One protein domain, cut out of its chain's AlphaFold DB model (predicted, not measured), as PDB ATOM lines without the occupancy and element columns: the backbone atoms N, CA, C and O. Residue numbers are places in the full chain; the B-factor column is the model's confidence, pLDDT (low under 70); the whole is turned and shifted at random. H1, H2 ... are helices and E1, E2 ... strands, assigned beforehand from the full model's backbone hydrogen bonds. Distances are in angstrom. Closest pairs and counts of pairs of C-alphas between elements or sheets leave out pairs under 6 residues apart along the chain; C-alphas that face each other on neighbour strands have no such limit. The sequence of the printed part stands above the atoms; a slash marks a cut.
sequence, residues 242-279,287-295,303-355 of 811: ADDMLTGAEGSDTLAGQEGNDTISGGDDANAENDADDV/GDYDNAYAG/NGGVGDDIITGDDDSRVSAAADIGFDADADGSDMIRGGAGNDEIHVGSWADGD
ATOM      1  N   ALA A 242     190.088 181.299 312.736       66.50
ATOM      2  CA  ALA A 242     190.294 182.260 313.811       66.50
ATOM      3  C   ALA A 242     188.963 182.989 314.051       66.50
ATOM      4  O   ALA A 242     188.137 182.979 313.156       66.50
ATOM      5  N   ASP A 243     188.820 183.692 315.178       76.69
ATOM      6  CA  ASP A 243     187.615 184.467 315.518       76.69
ATOM      7  C   ASP A 243     187.146 185.376 314.355       76.69
ATOM      8  O   ASP A 243     187.770 186.403 314.035       76.69
ATOM      9  N   ASP A 244     186.036 185.002 313.728       74.19
ATOM     10  CA  ASP A 244     185.456 185.617 312.543       74.19
ATOM     11  C   ASP A 244     184.141 186.347 312.861       74.19
ATOM     12  O   ASP A 244     183.391 186.018 313.774       74.19
ATOM     13  N   MET A 245     183.836 187.381 312.071       81.69
ATOM     14  CA  MET A 245     182.516 188.020 312.066       81.69
ATOM     15  C   MET A 245     181.886 187.874 310.681       81.69
ATOM     16  O   MET A 245     182.368 188.468 309.701       81.69
ATOM     17  N   LEU A 246     180.810 187.086 310.611       81.94
ATOM     18  CA  LEU A 246     180.054 186.793 309.395       81.94
ATOM     19  C   LEU A 246     178.664 187.433 309.490       81.94
ATOM     20  O   LEU A 246     177.984 187.336 310.509       81.94
ATOM     21  N   THR A 247     178.233 188.129 308.441       82.00
ATOM     22  CA  THR A 247     176.911 188.771 308.411       82.00
ATOM     23  C   THR A 247     176.210 188.526 307.079       82.00
ATOM     24  O   THR A 247     176.734 188.909 306.030       82.00
ATOM     25  N   GLY A 248     175.026 187.924 307.131       75.31
ATOM     26  CA  GLY A 248     174.107 187.747 306.015       75.31
ATOM     27  C   GLY A 248     173.514 189.068 305.516       75.31
ATOM     28  O   GLY A 248     173.778 190.159 306.046       75.31
ATOM     29  N   ALA A 249     172.756 188.984 304.433       71.19
ATOM     30  CA  ALA A 249     172.078 190.090 303.779       71.19
ATOM     31  C   ALA A 249     170.671 189.659 303.323       71.19
ATOM     32  O   ALA A 249     170.071 188.771 303.900       71.19
ATOM     33  N   GLU A 250     170.080 190.357 302.345       69.19
ATOM     34  CA  GLU A 250     168.777 189.929 301.814       69.19
ATOM     35  C   GLU A 250     168.933 188.634 300.991       69.19
ATOM     36  O   GLU A 250     169.741 188.607 300.056       69.19
ATOM     37  N   GLY A 251     168.057 187.650 301.218       69.50
ATOM     38  CA  GLY A 251     168.027 186.382 300.485       69.50
ATOM     39  C   GLY A 251     168.792 185.252 301.175       69.50
ATOM     40  O   GLY A 251     169.468 185.471 302.162       69.50
ATOM     41  N   SER A 252     168.677 184.037 300.627       76.25
ATOM     42  CA  SER A 252     169.125 182.848 301.350       76.25
ATOM     43  C   SER A 252     170.638 182.672 301.408       76.25
ATOM     44  O   SER A 252     171.251 182.309 300.392       76.25
ATOM     45  N   ASP A 253     171.216 182.875 302.590       79.56
ATOM     46  CA  ASP A 253     172.649 182.788 302.837       79.56
ATOM     47  C   ASP A 253     173.049 181.481 303.549       79.56
ATOM     48  O   ASP A 253     172.283 180.839 304.263       79.56
ATOM     49  N   THR A 254     174.294 181.052 303.345       84.62
ATOM     50  CA  THR A 254     174.924 179.950 304.087       84.62
ATOM     51  C   THR A 254     176.206 180.452 304.740       84.62
ATOM     52  O   THR A 254     177.121 180.879 304.032       84.62
ATOM     53  N   LEU A 255     176.292 180.414 306.068       85.88
ATOM     54  CA  LEU A 255     177.407 180.962 306.841       85.88
ATOM     55  C   LEU A 255     178.073 179.847 307.661       85.88
ATOM     56  O   LEU A 255     177.395 179.139 308.395       85.88
ATOM     57  N   ALA A 256     179.393 179.692 307.536       87.12
ATOM     58  CA  ALA A 256     180.172 178.684 308.260       87.12
ATOM     59  C   ALA A 256     181.403 179.310 308.935       87.12
ATOM     60  O   ALA A 256     182.261 179.831 308.216       87.12
ATOM     61  N   GLY A 257     181.511 179.261 310.265       82.19
ATOM     62  CA  GLY A 257     182.616 179.863 311.032       82.19
ATOM     63  C   GLY A 257     183.942 179.086 310.948       82.19
ATOM     64  O   GLY A 257     184.961 179.627 310.513       82.19
ATOM     65  N   GLN A 258     183.889 177.761 311.120       83.94
ATOM     66  CA  GLN A 258     185.038 176.843 311.261       83.94
ATOM     67  C   GLN A 258     185.693 176.912 312.656       83.94
ATOM     68  O   GLN A 258     185.000 176.799 313.645       83.94
ATOM     69  N   GLU A 259     187.029 176.941 312.771       81.19
ATOM     70  CA  GLU A 259     187.693 177.035 314.083       81.19
ATOM     71  C   GLU A 259     187.713 178.501 314.546       81.19
ATOM     72  O   GLU A 259     188.174 179.348 313.782       81.19
ATOM     73  N   GLY A 260     187.387 178.788 315.803       78.31
ATOM     74  CA  GLY A 260     187.410 180.156 316.330       78.31
ATOM     75  C   GLY A 260     186.283 180.396 317.322       78.31
ATOM     76  O   GLY A 260     185.478 179.514 317.551       78.31
ATOM     77  N   ASN A 261     186.268 181.568 317.954       82.62
ATOM     78  CA  ASN A 261     185.069 182.057 318.630       82.62
ATOM     79  C   ASN A 261     184.408 183.083 317.709       82.62
ATOM     80  O   ASN A 261     184.803 184.259 317.687       82.62
ATOM     81  N   ASP A 262     183.447 182.626 316.928       81.94
ATOM     82  CA  ASP A 262     182.877 183.337 315.803       81.94
ATOM     83  C   ASP A 262     181.588 184.065 316.191       81.94
ATOM     84  O   ASP A 262     180.865 183.719 317.122       81.94
ATOM     85  N   THR A 263     181.298 185.154 315.485       86.06
ATOM     86  CA  THR A 263     180.018 185.862 315.592       86.06
ATOM     87  C   THR A 263     179.329 185.845 314.240       86.06
ATOM     88  O   THR A 263     179.795 186.472 313.281       86.06
ATOM     89  N   ILE A 264     178.196 185.156 314.169       86.19
ATOM     90  CA  ILE A 264     177.455 184.912 312.937       86.19
ATOM     91  C   ILE A 264     176.067 185.551 313.053       86.19
ATOM     92  O   ILE A 264     175.370 185.386 314.049       86.19
ATOM     93  N   SER A 265     175.654 186.325 312.051       85.31
ATOM     94  CA  SER A 265     174.342 186.982 312.050       85.31
ATOM     95  C   SER A 265     173.683 186.937 310.677       85.31
ATOM     96  O   SER A 265     174.353 187.250 309.700       85.31
ATOM     97  N   GLY A 266     172.382 186.656 310.590       74.81
ATOM     98  CA  GLY A 266     171.626 186.698 309.328       74.81
ATOM     99  C   GLY A 266     171.402 188.089 308.739       74.81
ATOM    100  O   GLY A 266     171.138 188.236 307.552       74.81
ATOM    101  N   GLY A 267     171.584 189.153 309.529       69.69
ATOM    102  CA  GLY A 267     171.392 190.527 309.060       69.69
ATOM    103  C   GLY A 267     169.917 190.948 308.925       69.69
ATOM    104  O   GLY A 267     169.029 190.399 309.566       69.69
ATOM    105  N   ASP A 268     169.658 192.016 308.157       62.34
ATOM    106  CA  ASP A 268     168.305 192.564 307.948       62.34
ATOM    107  C   ASP A 268     167.646 191.894 306.715       62.34
ATOM    108  O   ASP A 268     167.603 192.517 305.645       62.34
ATOM    109  N   ASP A 269     167.130 190.667 306.837       62.28
ATOM    110  CA  ASP A 269     166.370 190.013 305.756       62.28
ATOM    111  C   ASP A 269     164.852 190.308 305.830       62.28
ATOM    112  O   ASP A 269     164.301 190.805 306.822       62.28
ATOM    113  N   ALA A 270     164.149 190.087 304.721       57.25
ATOM    114  CA  ALA A 270     162.702 190.122 304.630       57.25
ATOM    115  C   ALA A 270     162.178 188.712 304.343       57.25
ATOM    116  O   ALA A 270     162.214 188.314 303.181       57.25
ATOM    117  N   ASN A 271     161.604 188.061 305.370       54.53
ATOM    118  CA  ASN A 271     160.975 186.728 305.332       54.53
ATOM    119  C   ASN A 271     160.432 186.383 303.927       54.53
ATOM    120  O   ASN A 271     159.495 187.025 303.405       54.53
ATOM    121  N   ALA A 272     161.096 185.422 303.289       54.09
ATOM    122  CA  ALA A 272     160.776 184.958 301.957       54.09
ATOM    123  C   ALA A 272     159.945 183.682 302.075       54.09
ATOM    124  O   ALA A 272     160.479 182.645 302.414       54.09
ATOM    125  N   GLU A 273     158.656 183.739 301.713       52.50
ATOM    126  CA  GLU A 273     157.802 182.556 301.914       52.50
ATOM    127  C   GLU A 273     158.351 181.288 301.234       52.50
ATOM    128  O   GLU A 273     158.419 181.211 299.990       52.50
ATOM    129  N   ASN A 274     158.732 180.317 302.064       57.12
ATOM    130  CA  ASN A 274     159.447 179.094 301.716       57.12
ATOM    131  C   ASN A 274     158.631 177.860 302.173       57.12
ATOM    132  O   ASN A 274     157.450 177.971 302.495       57.12
ATOM    133  N   ASP A 275     159.177 176.649 302.024       55.50
ATOM    134  CA  ASP A 275     158.432 175.423 302.358       55.50
ATOM    135  C   ASP A 275     158.499 175.099 303.880       55.50
ATOM    136  O   ASP A 275     157.723 174.241 304.322       55.50
ATOM    137  N   ALA A 276     159.358 175.778 304.665       56.28
ATOM    138  CA  ALA A 276     159.430 175.684 306.132       56.28
ATOM    139  C   ALA A 276     158.215 176.348 306.817       56.28
ATOM    140  O   ALA A 276     157.663 175.766 307.751       56.28
ATOM    141  N   ASP A 277     157.651 177.407 306.217       50.31
ATOM    142  CA  ASP A 277     156.393 178.064 306.641       50.31
ATOM    143  C   ASP A 277     155.193 177.099 306.838       50.31
ATOM    144  O   ASP A 277     154.215 177.410 307.528       50.31
ATOM    145  N   ASP A 278     155.189 175.954 306.141       47.56
ATOM    146  CA  ASP A 278     154.035 175.056 305.997       47.56
ATOM    147  C   ASP A 278     154.238 173.664 306.667       47.56
ATOM    148  O   ASP A 278     153.301 172.842 306.638       47.56
ATOM    149  N   VAL A 279     155.418 173.344 307.236       49.34
ATOM    150  CA  VAL A 279     155.760 171.992 307.747       49.34
ATOM    151  C   VAL A 279     156.705 172.022 308.963       49.34
ATOM    152  O   VAL A 279     157.786 172.573 308.878       49.34
ATOM    153  N   GLY A 287     167.862 174.512 301.316       63.69
ATOM    154  CA  GLY A 287     167.198 175.417 300.370       63.69
ATOM    155  C   GLY A 287     165.711 175.645 300.647       63.69
ATOM    156  O   GLY A 287     165.056 176.295 299.832       63.69
ATOM    157  N   ASP A 288     165.191 175.041 301.714       72.75
ATOM    158  CA  ASP A 288     163.832 175.230 302.209       72.75
ATOM    159  C   ASP A 288     163.785 176.252 303.367       72.75
ATOM    160  O   ASP A 288     162.682 176.643 303.728       72.75
ATOM    161  N   TYR A 289     164.950 176.694 303.867       75.69
ATOM    162  CA  TYR A 289     165.144 177.728 304.893       75.69
ATOM    163  C   TYR A 289     165.583 179.051 304.252       75.69
ATOM    164  O   TYR A 289     166.081 179.067 303.116       75.69
ATOM    165  N   ASP A 290     165.409 180.144 304.988       78.19
ATOM    166  CA  ASP A 290     165.942 181.452 304.642       78.19
ATOM    167  C   ASP A 290     167.461 181.412 304.777       78.19
ATOM    168  O   ASP A 290     168.119 181.453 303.741       78.19
ATOM    169  N   ASN A 291     168.036 181.173 305.958       83.00
ATOM    170  CA  ASN A 291     169.487 181.025 306.097       83.00
ATOM    171  C   ASN A 291     169.904 179.702 306.748       83.00
ATOM    172  O   ASN A 291     169.131 179.041 307.438       83.00
ATOM    173  N   ALA A 292     171.159 179.313 306.507       86.94
ATOM    174  CA  ALA A 292     171.774 178.133 307.104       86.94
ATOM    175  C   ALA A 292     173.115 178.477 307.765       86.94
ATOM    176  O   ALA A 292     173.984 179.082 307.127       86.94
ATOM    177  N   TYR A 293     173.302 178.050 309.013       89.81
ATOM    178  CA  TYR A 293     174.445 178.422 309.846       89.81
ATOM    179  C   TYR A 293     175.143 177.197 310.444       89.81
ATOM    180  O   TYR A 293     174.480 176.248 310.854       89.81
ATOM    181  N   ALA A 294     176.472 177.249 310.513       90.12
ATOM    182  CA  ALA A 294     177.302 176.365 311.331       90.12
ATOM    183  C   ALA A 294     178.400 177.211 311.992       90.12
ATOM    184  O   ALA A 294     179.144 177.886 311.265       90.12
ATOM    185  N   GLY A 295     178.486 177.228 313.321       84.44
ATOM    186  CA  GLY A 295     179.552 177.940 314.035       84.44
ATOM    187  C   GLY A 295     180.890 177.249 313.804       84.44
ATOM    188  O   GLY A 295     181.748 177.771 313.088       84.44
ATOM    189  N   ASN A 303     173.083 184.439 315.529       91.50
ATOM    190  CA  ASN A 303     171.780 185.106 315.487       91.50
ATOM    191  C   ASN A 303     171.138 184.957 314.098       91.50
ATOM    192  O   ASN A 303     171.605 185.605 313.154       91.50
ATOM    193  N   GLY A 304     170.089 184.141 313.980       86.25
ATOM    194  CA  GLY A 304     169.400 183.862 312.712       86.25
ATOM    195  C   GLY A 304     168.750 185.108 312.112       86.25
ATOM    196  O   GLY A 304     168.987 185.466 310.958       86.25
ATOM    197  N   GLY A 305     168.097 185.911 312.948       85.50
ATOM    198  CA  GLY A 305     167.603 187.228 312.565       85.50
ATOM    199  C   GLY A 305     166.131 187.197 312.173       85.50
ATOM    200  O   GLY A 305     165.279 187.201 313.052       85.50
ATOM    201  N   VAL A 306     165.809 187.325 310.886       83.81
ATOM    202  CA  VAL A 306     164.418 187.310 310.400       83.81
ATOM    203  C   VAL A 306     164.316 186.333 309.244       83.81
ATOM    204  O   VAL A 306     164.960 186.551 308.222       83.81
ATOM    205  N   GLY A 307     163.398 185.384 309.351       81.50
ATOM    206  CA  GLY A 307     163.227 184.295 308.403       81.50
ATOM    207  C   GLY A 307     163.174 182.960 309.128       81.50
ATOM    208  O   GLY A 307     163.463 182.912 310.313       81.50
ATOM    209  N   ASP A 308     162.768 181.916 308.415       84.75
ATOM    210  CA  ASP A 308     162.815 180.546 308.938       84.75
ATOM    211  C   ASP A 308     164.237 180.008 308.726       84.75
ATOM    212  O   ASP A 308     164.620 179.721 307.586       84.75
ATOM    213  N   ASP A 309     165.030 179.891 309.783       86.44
ATOM    214  CA  ASP A 309     166.458 179.590 309.720       86.44
ATOM    215  C   ASP A 309     166.792 178.166 310.185       86.44
ATOM    216  O   ASP A 309     166.065 177.531 310.946       86.44
ATOM    217  N   ILE A 310     167.936 177.647 309.727       88.62
ATOM    218  CA  ILE A 310     168.528 176.426 310.277       88.62
ATOM    219  C   ILE A 310     169.903 176.710 310.858       88.62
ATOM    220  O   ILE A 310     170.821 177.126 310.147       88.62
ATOM    221  N   ILE A 311     170.039 176.502 312.161       91.06
ATOM    222  CA  ILE A 311     171.215 176.901 312.923       91.06
ATOM    223  C   ILE A 311     171.821 175.677 313.595       91.06
ATOM    224  O   ILE A 311     171.128 174.888 314.233       91.06
ATOM    225  N   THR A 312     173.129 175.520 313.452       91.25
ATOM    226  CA  THR A 312     173.913 174.541 314.202       91.25
ATOM    227  C   THR A 312     175.039 175.273 314.921       91.25
ATOM    228  O   THR A 312     175.718 176.076 314.275       91.25
ATOM    229  N   GLY A 313     175.181 175.063 316.232       87.88
ATOM    230  CA  GLY A 313     176.234 175.689 317.040       87.88
ATOM    231  C   GLY A 313     177.605 175.234 316.569       87.88
ATOM    232  O   GLY A 313     178.354 176.028 316.008       87.88
ATOM    233  N   ASP A 314     177.842 173.923 316.589       89.19
ATOM    234  CA  ASP A 314     179.074 173.365 316.044       89.19
ATOM    235  C   ASP A 314     179.021 173.190 314.498       89.19
ATOM    236  O   ASP A 314     178.745 174.115 313.730       89.19
ATOM    237  N   ASP A 315     179.303 171.986 313.979       87.69
ATOM    238  CA  ASP A 315     179.357 171.716 312.543       87.69
ATOM    239  C   ASP A 315     178.088 171.024 312.029       87.69
ATOM    240  O   ASP A 315     177.531 170.122 312.653       87.69
ATOM    241  N   ASP A 316     177.674 171.374 310.813       88.50
ATOM    242  CA  ASP A 316     176.537 170.774 310.122       88.50
ATOM    243  C   ASP A 316     176.978 170.176 308.784       88.50
ATOM    244  O   ASP A 316     177.533 170.839 307.903       88.50
ATOM    245  N   SER A 317     176.682 168.891 308.590       85.81
ATOM    246  CA  SER A 317     177.048 168.142 307.379       85.81
ATOM    247  C   SER A 317     176.544 168.758 306.057       85.81
ATOM    248  O   SER A 317     177.219 168.653 305.021       85.81
ATOM    249  N   ARG A 318     175.386 169.425 306.066       83.06
ATOM    250  CA  ARG A 318     174.741 170.057 304.905       83.06
ATOM    251  C   ARG A 318     175.334 171.436 304.639       83.06
ATOM    252  O   ARG A 318     175.636 171.726 303.475       83.06
ATOM    253  N   VAL A 319     175.555 172.241 305.682       84.44
ATOM    254  CA  VAL A 319     176.259 173.534 305.604       84.44
ATOM    255  C   VAL A 319     177.681 173.308 305.101       84.44
ATOM    256  O   VAL A 319     178.079 173.893 304.090       84.44
ATOM    257  N   SER A 320     178.396 172.346 305.689       83.25
ATOM    258  CA  SER A 320     179.725 171.921 305.249       83.25
ATOM    259  C   SER A 320     179.749 171.533 303.763       83.25
ATOM    260  O   SER A 320     180.626 171.957 302.998       83.25
ATOM    261  N   ALA A 321     178.754 170.768 303.300       81.75
ATOM    262  CA  ALA A 321     178.647 170.377 301.896       81.75
ATOM    263  C   ALA A 321     178.345 171.558 300.954       81.75
ATOM    264  O   ALA A 321     178.845 171.573 299.822       81.75
ATOM    265  N   ALA A 322     177.538 172.530 301.388       80.19
ATOM    266  CA  ALA A 322     177.230 173.743 300.630       80.19
ATOM    267  C   ALA A 322     178.430 174.700 300.541       80.19
ATOM    268  O   ALA A 322     178.682 175.265 299.472       80.19
ATOM    269  N   ALA A 323     179.210 174.791 301.618       79.00
ATOM    270  CA  ALA A 323     180.442 175.567 301.717       79.00
ATOM    271  C   ALA A 323     181.669 174.920 301.041       79.00
ATOM    272  O   ALA A 323     182.717 175.557 300.938       79.00
ATOM    273  N   ASP A 324     181.548 173.691 300.514       79.81
ATOM    274  CA  ASP A 324     182.669 172.897 299.965       79.81
ATOM    275  C   ASP A 324     183.824 172.742 300.983       79.81
ATOM    276  O   ASP A 324     185.002 172.668 300.612       79.81
ATOM    277  N   ILE A 325     183.467 172.676 302.273       77.12
ATOM    278  CA  ILE A 325     184.352 172.370 303.404       77.12
ATOM    279  C   ILE A 325     184.092 170.937 303.904       77.12
ATOM    280  O   ILE A 325     183.269 170.201 303.353       77.12
ATOM    281  N   GLY A 326     184.902 170.459 304.849       79.31
ATOM    282  CA  GLY A 326     184.781 169.096 305.369       79.31
ATOM    283  C   GLY A 326     184.113 169.083 306.732       79.31
ATOM    284  O   GLY A 326     184.654 169.721 307.617       79.31
ATOM    285  N   PHE A 327     183.053 168.283 306.879       85.44
ATOM    286  CA  PHE A 327     182.373 168.045 308.155       85.44
ATOM    287  C   PHE A 327     183.313 167.449 309.215       85.44
ATOM    288  O   PHE A 327     183.964 166.417 308.964       85.44
ATOM    289  N   ASP A 328     183.343 168.078 310.380       84.62
ATOM    290  CA  ASP A 328     184.036 167.691 311.596       84.62
ATOM    291  C   ASP A 328     183.028 167.312 312.685       84.62
ATOM    292  O   ASP A 328     182.454 168.148 313.361       84.62
ATOM    293  N   ALA A 329     182.834 166.010 312.880       83.94
ATOM    294  CA  ALA A 329     181.964 165.494 313.936       83.94
ATOM    295  C   ALA A 329     182.585 165.589 315.345       83.94
ATOM    296  O   ALA A 329     181.977 165.120 316.300       83.94
ATOM    297  N   ASP A 330     183.839 166.038 315.456       84.81
ATOM    298  CA  ASP A 330     184.507 166.265 316.739       84.81
ATOM    299  C   ASP A 330     184.549 167.775 317.085       84.81
ATOM    300  O   ASP A 330     185.269 168.146 318.019       84.81
ATOM    301  N   ALA A 331     183.851 168.623 316.316       87.31
ATOM    302  CA  ALA A 331     183.613 170.019 316.659       87.31
ATOM    303  C   ALA A 331     182.781 170.110 317.952       87.31
ATOM    304  O   ALA A 331     182.010 169.196 318.242       87.31
ATOM    305  N   ASP A 332     183.103 171.104 318.781       89.06
ATOM    306  CA  ASP A 332     182.627 171.231 320.164       89.06
ATOM    307  C   ASP A 332     182.913 172.661 320.665       89.06
ATOM    308  O   ASP A 332     184.042 173.166 320.499       89.06
ATOM    309  N   GLY A 333     181.929 173.268 321.320       89.44
ATOM    310  CA  GLY A 333     181.891 174.682 321.683       89.44
ATOM    311  C   GLY A 333     180.808 174.975 322.717       89.44
ATOM    312  O   GLY A 333     179.847 174.236 322.789       89.44
ATOM    313  N   SER A 334     180.982 175.989 323.574       92.69
ATOM    314  CA  SER A 334     179.889 176.471 324.438       92.69
ATOM    315  C   SER A 334     179.181 177.648 323.767       92.69
ATOM    316  O   SER A 334     179.557 178.809 323.980       92.69
ATOM    317  N   ASP A 335     178.164 177.352 322.975       93.69
ATOM    318  CA  ASP A 335     177.562 178.272 322.022       93.69
ATOM    319  C   ASP A 335     176.381 179.061 322.593       93.69
ATOM    320  O   ASP A 335     175.632 178.619 323.467       93.69
ATOM    321  N   MET A 336     176.198 180.279 322.076       94.50
ATOM    322  CA  MET A 336     174.998 181.087 322.297       94.50
ATOM    323  C   MET A 336     174.256 181.314 320.986       94.50
ATOM    324  O   MET A 336     174.696 182.093 320.134       94.50
ATOM    325  N   ILE A 337     173.073 180.718 320.873       95.38
ATOM    326  CA  ILE A 337     172.258 180.730 319.663       95.38
ATOM    327  C   ILE A 337     170.939 181.472 319.904       95.38
ATOM    328  O   ILE A 337     170.294 181.330 320.943       95.38
ATOM    329  N   ARG A 338     170.526 182.282 318.927       94.50
ATOM    330  CA  ARG A 338     169.212 182.939 318.880       94.50
ATOM    331  C   ARG A 338     168.612 182.746 317.493       94.50
ATOM    332  O   ARG A 338     169.218 183.232 316.537       94.50
ATOM    333  N   GLY A 339     167.461 182.085 317.397       90.69
ATOM    334  CA  GLY A 339     166.713 181.890 316.150       90.69
ATOM    335  C   GLY A 339     166.310 183.232 315.553       90.69
ATOM    336  O   GLY A 339     166.950 183.747 314.633       90.69
ATOM    337  N   GLY A 340     165.377 183.912 316.212       89.44
ATOM    338  CA  GLY A 340     165.000 185.274 315.868       89.44
ATOM    339  C   GLY A 340     163.519 185.379 315.557       89.44
ATOM    340  O   GLY A 340     162.709 185.450 316.471       89.44
ATOM    341  N   ALA A 341     163.145 185.564 314.298       88.06
ATOM    342  CA  ALA A 341     161.742 185.674 313.928       88.06
ATOM    343  C   ALA A 341     161.441 184.818 312.708       88.06
ATOM    344  O   ALA A 341     161.795 185.215 311.599       88.06
ATOM    345  N   GLY A 342     160.679 183.753 312.895       85.56
ATOM    346  CA  GLY A 342     160.445 182.701 311.912       85.56
ATOM    347  C   GLY A 342     160.297 181.370 312.633       85.56
ATOM    348  O   GLY A 342     160.366 181.334 313.846       85.56
ATOM    349  N   ASN A 343     160.007 180.295 311.909       87.00
ATOM    350  CA  ASN A 343     160.048 178.951 312.482       87.00
ATOM    351  C   ASN A 343     161.461 178.391 312.272       87.00
ATOM    352  O   ASN A 343     161.795 177.958 311.163       87.00
ATOM    353  N   ASP A 344     162.270 178.412 313.321       88.62
ATOM    354  CA  ASP A 344     163.692 178.096 313.279       88.62
ATOM    355  C   ASP A 344     163.966 176.644 313.710       88.62
ATOM    356  O   ASP A 344     163.311 176.089 314.591       88.62
ATOM    357  N   GLU A 345     164.952 175.995 313.085       91.31
ATOM    358  CA  GLU A 345     165.466 174.682 313.499       91.31
ATOM    359  C   GLU A 345     166.891 174.847 314.036       91.31
ATOM    360  O   GLU A 345     167.825 175.137 313.289       91.31
ATOM    361  N   ILE A 346     167.052 174.665 315.343       92.00
ATOM    362  CA  ILE A 346     168.275 174.922 316.096       92.00
ATOM    363  C   ILE A 346     168.816 173.610 316.660       92.00
ATOM    364  O   ILE A 346     168.113 172.867 317.342       92.00
ATOM    365  N   HIS A 347     170.091 173.351 316.404       92.12
ATOM    366  CA  HIS A 347     170.853 172.244 316.968       92.12
ATOM    367  C   HIS A 347     172.070 172.828 317.674       92.12
ATOM    368  O   HIS A 347     172.799 173.604 317.060       92.12
ATOM    369  N   VAL A 348     172.288 172.502 318.943       91.12
ATOM    370  CA  VAL A 348     173.393 173.119 319.692       91.12
ATOM    371  C   VAL A 348     174.743 172.481 319.337       91.12
ATOM    372  O   VAL A 348     175.623 173.176 318.847       91.12
ATOM    373  N   GLY A 349     174.838 171.150 319.352       88.06
ATOM    374  CA  GLY A 349     176.050 170.439 318.932       88.06
ATOM    375  C   GLY A 349     176.167 170.135 317.432       88.06
ATOM    376  O   GLY A 349     175.342 170.510 316.595       88.06
ATOM    377  N   SER A 350     177.175 169.338 317.071       85.50
ATOM    378  CA  SER A 350     177.450 168.938 315.684       85.50
ATOM    379  C   SER A 350     176.392 167.986 315.122       85.50
ATOM    380  O   SER A 350     176.096 166.940 315.708       85.50
ATOM    381  N   TRP A 351     175.909 168.246 313.903       86.31
ATOM    382  CA  TRP A 351     174.850 167.466 313.267       86.31
ATOM    383  C   TRP A 351     175.233 166.824 311.925       86.31
ATOM    384  O   TRP A 351     175.468 167.467 310.895       86.31
ATOM    385  N   ALA A 352     175.188 165.487 311.905       80.31
ATOM    386  CA  ALA A 352     175.162 164.703 310.672       80.31
ATOM    387  C   ALA A 352     173.731 164.265 310.318       80.31
ATOM    388  O   ALA A 352     173.102 163.521 311.083       80.31
ATOM    389  N   ASP A 353     173.230 164.673 309.148       71.75
ATOM    390  CA  ASP A 353     171.923 164.232 308.665       71.75
ATOM    391  C   ASP A 353     171.963 162.776 308.147       71.75
ATOM    392  O   ASP A 353     173.009 162.199 307.854       71.75
ATOM    393  N   GLY A 354     170.811 162.109 308.086       56.88
ATOM    394  CA  GLY A 354     170.725 160.720 307.620       56.88
ATOM    395  C   GLY A 354     170.639 160.563 306.097       56.88
ATOM    396  O   GLY A 354     170.685 159.436 305.576       56.88
ATOM    397  N   ASP A 355     170.460 161.665 305.369       60.62
ATOM    398  CA  ASP A 355     170.150 161.689 303.937       60.62
ATOM    399  C   ASP A 355     171.410 161.798 303.059       60.62
ATOM    400  O   ASP A 355     171.399 161.398 301.881       60.62
TER     401      ASP A 355
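AT A GLANCE: This is residues 242 to 279, 287 to 295 and 303 to 355 of the 811 residues of the protein "Ca2+-binding protein, RTX toxin" of Roseivivax marinus (UniProt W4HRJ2). The chain winds in stacked turns, a flattened coil with two walls: the sheet E2 E4 E6 E8 makes one wall, and the pairs E1 E3 and E5 E7, side by side but staggered, with the end of E3 near the start of E5, make the wall facing it. The one short helix, H1, covers part of the outer face of the larger sheet, at E2 and E4, and E9 lies near H1. The printed part has 100 residues, with the named elements in the order E1 E2 E3 E4 E5 E6 H1 E7 E8 E9; each of the three sheets is parallel. The class is mostly strand, though under half of the residues are in named elements. The whole is compact, with a radius of gyration of the C-alphas of 12.5 A and spans of 34 by 30 by 23 A.

HOW THE PARTS SIT: Begin with the sheet of E2, residues 254 to 259, E4, residues 292 to 295, E6, residues 310 to 312, and E8, residues 345 to 347, in that order. Look for N 255 and O 292 at 2.9 A between E2 and E4, N 293 and O 310 at 2.9 A between E4 and E6, and N 311 and O 345 at 2.8 A between E6 and E8. E1, residues 245 to 247, is parallel to E3, residues 263 to 265, with N 246 and O 263 at 2.9 A. E5, residues 303 to 306, is parallel to E7, residues 336 to 341, with N 304 and O 338 at 2.9 A. The closest C-alphas of E3 and E5, those of Ser 265 and Asn 303, are 4.7 A apart. The closest C-alphas of E1 and E2 are those of Leu 246 and Leu 255, 6.9 A apart, and the closest of E7 and E8 are those of Gly 339 and Ile 346, 7.1 A apart. H1, residues 317 to 322, is on the four-stranded sheet at a height of 8.3 A, only just over E2 and E4, with 3 of its C-alphas over each. It runs across the strands, only just, at 62 degrees to E2 on the local plane. Its O i to N i+4 pairs are within hydrogen-bond range. E9, residues 350 to 352, pairs with no named strand; its C-alpha 352 is 5.1 A from C-alpha 317 of H1, their closest.

IN THESE COORDINATES: Find C-alpha 245 at (182.516, 188.020, 312.066), where E1 begins. E2 runs 16.5 A from C-alpha 254 at (174.924, 179.950, 304.087), and E7 runs 16.3 A. E4 measures 10.4 A, E5 9.2 A and H1 8.8 A. E9 ends at C-alpha 352, (175.162, 164.703, 310.672).

THE WHOLE: The C-alphas farthest apart are those of Ala 242 and Asp 278, 37.8 A. Residues 280 to 286 and 296 to 302 are not printed; the gaps are 14.0 A from C-alpha 279 to 287 and 10.7 A from C-alpha 295 to 303. The link from H1 to E7 is long, 13 residues. Mean pLDDT of the printed part is 79.8, with 19 residues under 70, among them 267 to 279.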